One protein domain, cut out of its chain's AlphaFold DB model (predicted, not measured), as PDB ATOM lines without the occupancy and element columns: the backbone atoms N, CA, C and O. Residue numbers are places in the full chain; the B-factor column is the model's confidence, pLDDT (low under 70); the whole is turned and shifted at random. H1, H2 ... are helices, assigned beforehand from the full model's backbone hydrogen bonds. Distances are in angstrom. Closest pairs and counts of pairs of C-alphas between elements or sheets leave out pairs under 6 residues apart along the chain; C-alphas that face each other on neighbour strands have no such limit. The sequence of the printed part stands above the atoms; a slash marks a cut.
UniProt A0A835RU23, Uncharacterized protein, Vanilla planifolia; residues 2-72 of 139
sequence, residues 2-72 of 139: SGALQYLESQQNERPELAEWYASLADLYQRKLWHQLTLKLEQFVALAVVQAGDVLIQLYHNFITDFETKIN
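This is residues 2 to 72 of the 139 residues of an uncharacterized protein of Vanilla planifolia (UniProt A0A835RU23). Four helices at the corners of a four-sided, up-and-down bundle, each running against the one before; H1, H2 and H3 pack in succession, while H4 meets H1 over a short part and stays looser beside H3. Printed are 71 residues with four named helices and no named strand, class all helix. The whole is compact, radius of gyration of the C-alphas 11.1 A, spanning 27 by 20 by 19 A.

H1, residues 3 to 14, begins at C-alpha 3 (-20.524, -3.707, 21.683). H2 is residues 16 to 30, 20.7 A long; H3 residues 34 to 45. H4, residues 55 to 70, 22.1 A, ends at C-alpha 70 (-13.425, 10.246, 15.501), with a kink of 55 degrees near residue 64.

H1 and H2 form a hairpin; closest C-alphas Gln 12 and Ala 19, 4.3 A. H2 and H3 form another; Leu 28 and Leu 37, 5.5 A. H1 touches H4 with residues 3 to 7 alone; Ala 4 and Phe 63, 4.8 A. H3 and H4 are close but not clearly touching. O i to N i+4 pairs are within hydrogen-bond range throughout H1 and H3, 9 of 11 in H2, 7 of 12 in H4.

The printed part has no cut and no long link; residue 2 is under 70 pLDDT.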
ATOM      1  N   SER A   2     -18.563  -1.897  25.712       68.00
ATOM      2  CA  SER A   2     -18.972  -1.414  24.386       68.00
ATOM      3  C   SER A   2     -19.197  -2.614  23.458       68.00
ATOM      4  O   SER A   2     -18.393  -3.546  23.504       68.00
ATOM      5  N   GLY A   3     -20.239  -2.599  22.617       80.81
ATOM      6  CA  GLY A   3     -20.524  -3.707  21.683       80.81
ATOM      7  C   GLY A   3     -19.325  -4.049  20.788       80.81
ATOM      8  O   GLY A   3     -19.021  -5.219  20.575       80.81
ATOM      9  N   ALA A   4     -18.565  -3.021  20.402       85.06
ATOM     10  CA  ALA A   4     -17.267  -3.109  19.741       85.06
ATOM     11  C   ALA A   4     -16.270  -4.067  20.429       85.06
ATOM     12  O   ALA A   4     -15.691  -4.928  19.775       85.06
ATOM     13  N   LEU A   5     -16.077  -3.955  21.750       86.44
ATOM     14  CA  LEU A   5     -15.109  -4.780  22.488       86.44
ATOM     15  C   LEU A   5     -15.566  -6.234  22.604       86.44
ATOM     16  O   LEU A   5     -14.763  -7.144  22.434       86.44
ATOM     17  N   GLN A   6     -16.862  -6.446  22.834       88.25
ATOM     18  CA  GLN A   6     -17.435  -7.788  22.914       88.25
ATOM     19  C   GLN A   6     -17.327  -8.532  21.572       88.25
ATOM     20  O   GLN A   6     -17.066  -9.738  21.545       88.25
ATOM     21  N   TYR A   7     -17.482  -7.812  20.456       89.25
ATOM     22  CA  TYR A   7     -17.248  -8.361  19.123       89.25
ATOM     23  C   TYR A   7     -15.788  -8.806  18.949       89.25
ATOM     24  O   TYR A   7     -15.551  -9.945  18.551       89.25
ATOM     25  N   LEU A   8     -14.814  -7.954  19.299       88.75
ATOM     26  CA  LEU A   8     -13.388  -8.301  19.196       88.75
ATOM     27  C   LEU A   8     -13.021  -9.516  20.059       88.75
ATOM     28  O   LEU A   8     -12.281 -10.379  19.599       88.75
ATOM     29  N   GLU A   9     -13.561  -9.608  21.276       87.81
ATOM     30  CA  GLU A   9     -13.313 -10.735  22.184       87.81
ATOM     31  C   GLU A   9     -13.868 -12.055  21.621       87.81
ATOM     32  O   GLU A   9     -13.200 -13.087  21.656       87.81
ATOM     33  N   SER A  10     -15.053 -12.005  21.006       89.06
ATOM     34  CA  SER A  10     -15.636 -13.160  20.310       89.06
ATOM     35  C   SER A  10     -14.761 -13.596  19.129       89.06
ATOM     36  O   SER A  10     -14.423 -14.773  19.014       89.06
ATOM     37  N   GLN A  11     -14.325 -12.644  18.291       87.69
ATOM     38  CA  GLN A  11     -13.464 -12.932  17.138       87.69
ATOM     39  C   GLN A  11     -12.092 -13.480  17.546       87.69
ATOM     40  O   GLN A  11     -11.556 -14.361  16.877       87.69
ATOM     41  N   GLN A  12     -11.538 -12.999  18.659       86.81
ATOM     42  CA  GLN A  12     -10.297 -13.513  19.231       86.81
ATOM     43  C   GLN A  12     -10.408 -15.000  19.601       86.81
ATOM     44  O   GLN A  12      -9.447 -15.746  19.415       86.81
ATOM     45  N   ASN A  13     -11.568 -15.435  20.096       85.75
ATOM     46  CA  ASN A  13     -11.797 -16.826  20.477       85.75
ATOM     47  C   ASN A  13     -12.061 -17.728  19.257       85.75
ATOM     48  O   ASN A  13     -11.612 -18.871  19.220       85.75
ATOM     49  N   GLU A  14     -12.755 -17.210  18.239       85.12
ATOM     50  CA  GLU A  14     -12.991 -17.927  16.976       85.12
ATOM     51  C   GLU A  14     -11.722 -18.056  16.123       85.12
ATOM     52  O   GLU A  14     -11.546 -19.047  15.414       85.12
ATOM     53  N   ARG A  15     -10.833 -17.056  16.178       83.75
ATOM     54  CA  ARG A  15      -9.614 -16.983  15.364       83.75
ATOM     55  C   ARG A  15      -8.386 -16.739  16.240       83.75
ATOM     56  O   ARG A  15      -7.879 -15.614  16.283       83.75
ATOM     57  N   PRO A  16      -7.848 -17.789  16.884       83.88
ATOM     58  CA  PRO A  16      -6.667 -17.663  17.737       83.88
ATOM     59  C   PRO A  16      -5.433 -17.137  16.984       83.88
ATOM     60  O   PRO A  16      -4.588 -16.479  17.577       83.88
ATOM     61  N   GLU A  17      -5.352 -17.341  15.666       86.38
ATOM     62  CA  GLU A  17      -4.289 -16.793  14.803       86.38
ATOM     63  C   GLU A  17      -4.317 -15.253  14.692       86.38
ATOM     64  O   GLU A  17      -3.293 -14.617  14.444       86.38
ATOM     65  N   LEU A  18      -5.488 -14.644  14.900       87.25
ATOM     66  CA  LEU A  18      -5.698 -13.196  14.897       87.25
ATOM     67  C   LEU A  18      -5.904 -12.639  16.309       87.25
ATOM     68  O   LEU A  18      -6.115 -11.436  16.463       87.25
ATOM     69  N   ALA A  19      -5.822 -13.481  17.342       88.19
ATOM     70  CA  ALA A  19      -6.074 -13.100  18.726       88.19
ATOM     71  C   ALA A  19      -5.240 -11.893  19.166       88.19
ATOM     72  O   ALA A  19      -5.780 -10.939  19.719       88.19
ATOM     73  N   GLU A  20      -3.940 -11.890  18.862       90.31
ATOM     74  CA  GLU A  20      -3.051 -10.774  19.206       90.31
ATOM     75  C   GLU A  20      -3.429  -9.473  18.484       90.31
ATOM     76  O   GLU A  20      -3.300  -8.379  19.045       90.31
ATOM     77  N   TRP A  21      -3.931  -9.573  17.249       90.69
ATOM     78  CA  TRP A  21      -4.407  -8.418  16.494       90.69
ATOM     79  C   TRP A  21      -5.671  -7.836  17.116       90.69
ATOM     80  O   TRP A  21      -5.718  -6.631  17.366       90.69
ATOM     81  N   TYR A  22      -6.661  -8.679  17.417       90.50
ATOM     82  CA  TYR A  22      -7.899  -8.256  18.068       90.50
ATOM     83  C   TYR A  22      -7.644  -7.679  19.466       90.50
ATOM     84  O   TYR A  22      -8.168  -6.609  19.777       90.50
ATOM     85  N   ALA A  23      -6.765  -8.300  20.257       90.88
ATOM     86  CA  ALA A  23      -6.350  -7.787  21.560       90.88
ATOM     87  C   ALA A  23      -5.671  -6.408  21.444       90.88
ATOM     88  O   ALA A  23      -6.000  -5.484  22.189       90.88
ATOM     89  N   SER A  24      -4.780  -6.231  20.461       92.19
ATOM     90  CA  SER A  24      -4.140  -4.935  20.196       92.19
ATOM     91  C   SER A  24      -5.154  -3.863  19.777       92.19
ATOM     92  O   SER A  24      -5.069  -2.721  20.227       92.19
ATOM     93  N   LEU A  25      -6.120  -4.207  18.918       90.69
ATOM     94  CA  LEU A  25      -7.190  -3.293  18.502       90.69
ATOM     95  C   LEU A  25      -8.073  -2.895  19.692       90.69
ATOM     96  O   LEU A  25      -8.417  -1.719  19.825       90.69
ATOM     97  N   ALA A  26      -8.396  -3.845  20.574       90.50
ATOM     98  CA  ALA A  26      -9.173  -3.604  21.783       90.50
ATOM     99  C   ALA A  26      -8.452  -2.645  22.747       90.50
ATOM    100  O   ALA A  26      -9.073  -1.682  23.202       90.50
ATOM    101  N   ASP A  27      -7.150  -2.843  22.998       92.25
ATOM    102  CA  ASP A  27      -6.341  -1.948  23.846       92.25
ATOM    103  C   ASP A  27      -6.298  -0.523  23.275       92.25
ATOM    104  O   ASP A  27      -6.621   0.452  23.960       92.25
ATOM    105  N   LEU A  28      -5.979  -0.391  21.982       92.25
ATOM    106  CA  LEU A  28      -5.919   0.906  21.305       92.25
ATOM    107  C   LEU A  28      -7.276   1.627  21.327       92.25
ATOM    108  O   LEU A  28      -7.318   2.845  21.526       92.25
ATOM    109  N   TYR A  29      -8.379   0.889  21.168       90.25
ATOM    110  CA  TYR A  29      -9.738   1.427  21.247       90.25
ATOM    111  C   TYR A  29     -10.104   1.864  22.672       90.25
ATOM    112  O   TYR A  29     -10.581   2.985  22.858       90.25
ATOM    113  N   GLN A  30      -9.814   1.050  23.695       89.31
ATOM    114  CA  GLN A  30     -10.037   1.417  25.102       89.31
ATOM    115  C   GLN A  30      -9.260   2.675  25.496       89.31
ATOM    116  O   GLN A  30      -9.793   3.565  26.161       89.31
ATOM    117  N   ARG A  31      -8.014   2.784  25.025       90.62
ATOM    118  CA  ARG A  31      -7.144   3.947  25.242       90.62
ATOM    119  C   ARG A  31      -7.494   5.140  24.350       90.62
ATOM    120  O   ARG A  31      -6.869   6.190  24.484       90.62
ATOM    121  N   LYS A  32      -8.491   5.004  23.465       88.06
ATOM    122  CA  LYS A  32      -8.956   6.031  22.515       88.06
ATOM    123  C   LYS A  32      -7.833   6.556  21.609       88.06
ATOM    124  O   LYS A  32      -7.818   7.726  21.225       88.06
ATOM    125  N   LEU A  33      -6.878   5.693  21.261       90.62
ATOM    126  CA  LEU A  33      -5.740   6.016  20.401       90.62
ATOM    127  C   LEU A  33      -6.127   5.881  18.925       90.62
ATOM    128  O   LEU A  33      -5.629   5.011  18.217       90.62
ATOM    129  N   TRP A  34      -7.005   6.763  18.444       88.06
ATOM    130  CA  TRP A  34      -7.627   6.656  17.119       88.06
ATOM    131  C   TRP A  34      -6.628   6.583  15.959       88.06
ATOM    132  O   TRP A  34      -6.796   5.769  15.058       88.06
ATOM    133  N   HIS A  35      -5.553   7.378  15.985       86.06
ATOM    134  CA  HIS A  35      -4.525   7.324  14.938       86.06
ATOM    135  C   HIS A  35      -3.790   5.981  14.908       86.06
ATOM    136  O   HIS A  35      -3.714   5.346  13.856       86.06
ATOM    137  N   GLN A  36      -3.300   5.511  16.056       89.88
ATOM    138  CA  GLN A  36      -2.619   4.215  16.149       89.88
ATOM    139  C   GLN A  36      -3.569   3.066  15.799       89.88
ATOM    140  O   GLN A  36      -3.186   2.153  15.072       89.88
ATOM    141  N   LEU A  37      -4.826   3.159  16.244       89.88
ATOM    142  CA  LEU A  37      -5.880   2.206  15.919       89.88
ATOM    143  C   LEU A  37      -6.074   2.106  14.406       89.88
ATOM    144  O   LEU A  37      -6.031   1.004  13.874       89.88
ATOM    145  N   THR A  38      -6.207   3.234  13.698       87.56
ATOM    146  CA  THR A  38      -6.358   3.217  12.233       87.56
ATOM    147  C   THR A  38      -5.149   2.617  11.523       87.56
ATOM    148  O   THR A  38      -5.334   1.816  10.617       87.56
ATOM    149  N   LEU A  39      -3.921   2.922  11.957       89.56
ATOM    150  CA  LEU A  39      -2.706   2.357  11.357       89.56
ATOM    151  C   LEU A  39      -2.613   0.841  11.564       89.56
ATOM    152  O   LEU A  39      -2.246   0.102  10.650       89.56
ATOM    153  N   LYS A  40      -2.945   0.369  12.769       90.19
ATOM    154  CA  LYS A  40      -2.958  -1.061  13.088       90.19
ATOM    155  C   LYS A  40      -4.068  -1.779  12.323       90.19
ATOM    156  O   LYS A  40      -3.850  -2.876  11.819       90.19
ATOM    157  N   LEU A  41      -5.226  -1.136  12.187       88.69
ATOM    158  CA  LEU A  41      -6.353  -1.634  11.411       88.69
ATOM    159  C   LEU A  41      -6.010  -1.733   9.919       88.69
ATOM    160  O   LEU A  41      -6.343  -2.735   9.303       88.69
ATOM    161  N   GLU A  42      -5.293  -0.763   9.343       87.19
ATOM    162  CA  GLU A  42      -4.816  -0.837   7.951       87.19
ATOM    163  C   GLU A  42      -3.922  -2.062   7.716       87.19
ATOM    164  O   GLU A  42      -4.083  -2.766   6.721       87.19
ATOM    165  N   GLN A  43      -3.021  -2.360   8.656       90.00
ATOM    166  CA  GLN A  43      -2.202  -3.574   8.595       90.00
ATOM    167  C   GLN A  43      -3.058  -4.835   8.723       90.00
ATOM    168  O   GLN A  43      -2.841  -5.801   7.999       90.00
ATOM    169  N   PHE A  44      -4.054  -4.810   9.610       88.62
ATOM    170  CA  PHE A  44      -4.956  -5.931   9.835       88.62
ATOM    171  C   PHE A  44      -5.805  -6.258   8.599       88.62
ATOM    172  O   PHE A  44      -5.877  -7.414   8.197       88.62
ATOM    173  N   VAL A  45      -6.394  -5.255   7.938       85.88
ATOM    174  CA  VAL A  45      -7.189  -5.473   6.713       85.88
ATOM    175  C   VAL A  45      -6.333  -5.868   5.503       85.88
ATOM    176  O   VAL A  45      -6.845  -6.423   4.531       85.88
ATOM    177  N   ALA A  46      -5.026  -5.597   5.542       85.69
ATOM    178  CA  ALA A  46      -4.085  -6.048   4.523       85.69
ATOM    179  C   ALA A  46      -3.740  -7.545   4.650       85.69
ATOM    180  O   ALA A  46      -3.186  -8.119   3.712       85.69
ATOM    181  N   LEU A  47      -4.075  -8.195   5.771       86.62
ATOM    182  CA  LEU A  47      -3.846  -9.625   5.954       86.62
ATOM    183  C   LEU A  47      -4.796 -10.441   5.069       86.62
ATOM    184  O   LEU A  47      -6.016 -10.306   5.152       86.62
ATOM    185  N   ALA A  48      -4.241 -11.359   4.277       81.06
ATOM    186  CA  ALA A  48      -5.015 -12.209   3.369       81.06
ATOM    187  C   ALA A  48      -6.096 -13.042   4.090       81.06
ATOM    188  O   ALA A  48      -7.181 -13.235   3.556       81.06
ATOM    189  N   VAL A  49      -5.829 -13.476   5.327       81.56
ATOM    190  CA  VAL A  49      -6.779 -14.235   6.164       81.56
ATOM    191  C   VAL A  49      -8.006 -13.418   6.590       81.56
ATOM    192  O   VAL A  49      -9.080 -13.970   6.837       81.56
ATOM    193  N   VAL A  50      -7.860 -12.092   6.652       79.88
ATOM    194  CA  VAL A  50      -8.942 -11.151   6.970       79.88
ATOM    195  C   VAL A  50      -9.698 -10.757   5.700       79.88
ATOM    196  O   VAL A  50     -10.901 -10.527   5.753       79.88
ATOM    197  N   GLN A  51      -9.020 -10.763   4.547       77.88
ATOM    198  CA  GLN A  51      -9.626 -10.596   3.219       77.88
ATOM    199  C   GLN A  51     -10.390 -11.831   2.715       77.88
ATOM    200  O   GLN A  51     -10.748 -11.893   1.537       77.88
ATOM    201  N   ALA A  52     -10.610 -12.825   3.574       73.31
ATOM    202  CA  ALA A  52     -11.390 -14.007   3.264       73.31
ATOM    203  C   ALA A  52     -12.721 -13.985   4.033       73.31
ATOM    204  O   ALA A  52     -12.748 -14.036   5.268       73.31
ATOM    205  N   GLY A  53     -13.826 -13.973   3.285       75.56
ATOM    206  CA  GLY A  53     -15.192 -14.032   3.809       75.56
ATOM    207  C   GLY A  53     -15.722 -12.690   4.322       75.56
ATOM    208  O   GLY A  53     -15.259 -11.622   3.938       75.56
ATOM    209  N   ASP A  54     -16.703 -12.744   5.223       80.62
ATOM    210  CA  ASP A  54     -17.451 -11.556   5.667       80.62
ATOM    211  C   ASP A  54     -16.812 -10.817   6.859       80.62
ATOM    212  O   ASP A  54     -17.423  -9.922   7.448       80.62
ATOM    213  N   VAL A  55     -15.579 -11.169   7.235       84.88
ATOM    214  CA  VAL A  55     -14.904 -10.642   8.438       84.88
ATOM    215  C   VAL A  55     -14.766  -9.127   8.376       84.88
ATOM    216  O   VAL A  55     -15.129  -8.430   9.320       84.88
ATOM    217  N   LEU A  56     -14.281  -8.597   7.251       85.56
ATOM    218  CA  LEU A  56     -14.118  -7.154   7.058       85.56
ATOM    219  C   LEU A  56     -15.454  -6.414   7.089       85.56
ATOM    220  O   LEU A  56     -15.538  -5.316   7.643       85.56
ATOM    221  N   ILE A  57     -16.499  -7.027   6.529       86.81
ATOM    222  CA  ILE A  57     -17.849  -6.465   6.520       86.81
ATOM    223  C   ILE A  57     -18.359  -6.356   7.958       86.81
ATOM    224  O   ILE A  57     -18.819  -5.288   8.369       86.81
ATOM    225  N   GLN A  58     -18.240  -7.425   8.748       87.06
ATOM    226  CA  GLN A  58     -18.664  -7.426  10.147       87.06
ATOM    227  C   GLN A  58     -17.827  -6.480  11.011       87.06
ATOM    228  O   GLN A  58     -18.392  -5.743  11.819       87.06
ATOM    229  N   LEU A  59     -16.508  -6.441  10.816       87.56
ATOM    230  CA  LEU A  59     -15.613  -5.528  11.523       87.56
ATOM    231  C   LEU A  59     -15.993  -4.069  11.249       87.56
ATOM    232  O   LEU A  59     -16.058  -3.258  12.168       87.56
ATOM    233  N   TYR A  60     -16.316  -3.730  10.000       87.25
ATOM    234  CA  TYR A  60     -16.747  -2.378   9.665       87.25
ATOM    235  C   TYR A  60     -18.026  -1.984  10.415       87.25
ATOM    236  O   TYR A  60     -18.077  -0.921  11.029       87.25
ATOM    237  N   HIS A  61     -19.041  -2.849  10.405       84.94
ATOM    238  CA  HIS A  61     -20.354  -2.538  10.976       84.94
ATOM    239  C   HIS A  61     -20.409  -2.592  12.506       84.94
ATOM    240  O   HIS A  61     -21.183  -1.835  13.089       84.94
ATOM    241  N   ASN A  62     -19.628  -3.471  13.141       87.88
ATOM    242  CA  ASN A  62     -19.651  -3.668  14.595       87.88
ATOM    243  C   ASN A  62     -18.570  -2.869  15.333       87.88
ATOM    244  O   ASN A  62     -18.701  -2.638  16.532       87.88
ATOM    245  N   PHE A  63     -17.493  -2.487  14.641       87.12
ATOM    246  CA  PHE A  63     -16.343  -1.830  15.256       87.12
ATOM    247  C   PHE A  63     -16.096  -0.439  14.668       87.12
ATOM    248  O   PHE A  63     -16.120   0.542  15.406       87.12
ATOM    249  N   ILE A  64     -15.892  -0.324  13.349       85.38
ATOM    250  CA  ILE A  64     -15.448   0.934  12.714       85.38
ATOM    251  C   ILE A  64     -16.502   2.042  12.812       85.38
ATOM    252  O   ILE A  64     -16.159   3.180  13.125       85.38
ATOM    253  N   THR A  65     -17.776   1.716  12.599       82.31
ATOM    254  CA  THR A  65     -18.917   2.649  12.716       82.31
ATOM    255  C   THR A  65     -19.008   3.346  14.077       82.31
ATOM    256  O   THR A  65     -19.483   4.473  14.151       82.31
ATOM    257  N   ASP A  66     -18.522   2.719  15.149       83.94
ATOM    258  CA  ASP A  66     -18.568   3.265  16.512       83.94
ATOM    259  C   ASP A  66     -17.652   4.500  16.657       83.94
ATOM    260  O   ASP A  66     -17.979   5.480  17.331       83.94
ATOM    261  N   PHE A  67     -16.519   4.501  15.949       82.62
ATOM    262  CA  PHE A  67     -15.517   5.570  15.992       82.62
ATOM    263  C   PHE A  67     -15.287   6.264  14.645       82.62
ATOM    264  O   PHE A  67     -14.345   7.048  14.517       82.62
ATOM    265  N   GLU A  68     -16.150   6.038  13.653       79.75
ATOM    266  CA  GLU A  68     -16.009   6.604  12.304       79.75
ATOM    267  C   GLU A  68     -15.976   8.141  12.310       79.75
ATOM    268  O   GLU A  68     -15.221   8.750  11.558       79.75
ATOM    269  N   THR A  69     -16.699   8.766  13.244       78.50
ATOM    270  CA  THR A  69     -16.722  10.225  13.466       78.50
ATOM    271  C   THR A  69     -15.498  10.764  14.216       78.50
ATOM    272  O   THR A  69     -15.321  11.974  14.343       78.50
ATOM    273  N   LYS A  70     -14.655   9.883  14.772       82.00
ATOM    274  CA  LYS A  70     -13.425  10.246  15.501       82.00
ATOM    275  C   LYS A  70     -12.180  10.174  14.624       82.00
ATOM    276  O   LYS A  70     -11.140  10.707  15.011       82.00
ATOM    277  N   ILE A  71     -12.266   9.497  13.482       82.69
ATOM    278  CA  ILE A  71     -11.160   9.303  12.543       82.69
ATOM    279  C   ILE A  71     -11.360  10.144  11.282       82.69
ATOM    280  O   ILE A  71     -12.408  10.734  11.052       82.69
ATOM    281  N   ASN A  72     -10.324  10.210  10.446       82.56
ATOM    282  CA  ASN A  72     -10.408  10.907   9.170       82.56
ATOM    283  C   ASN A  72     -11.398  10.187   8.231       82.56
ATOM    284  O   ASN A  72     -11.205   9.011   7.918       82.56
TER     285      ASN A  72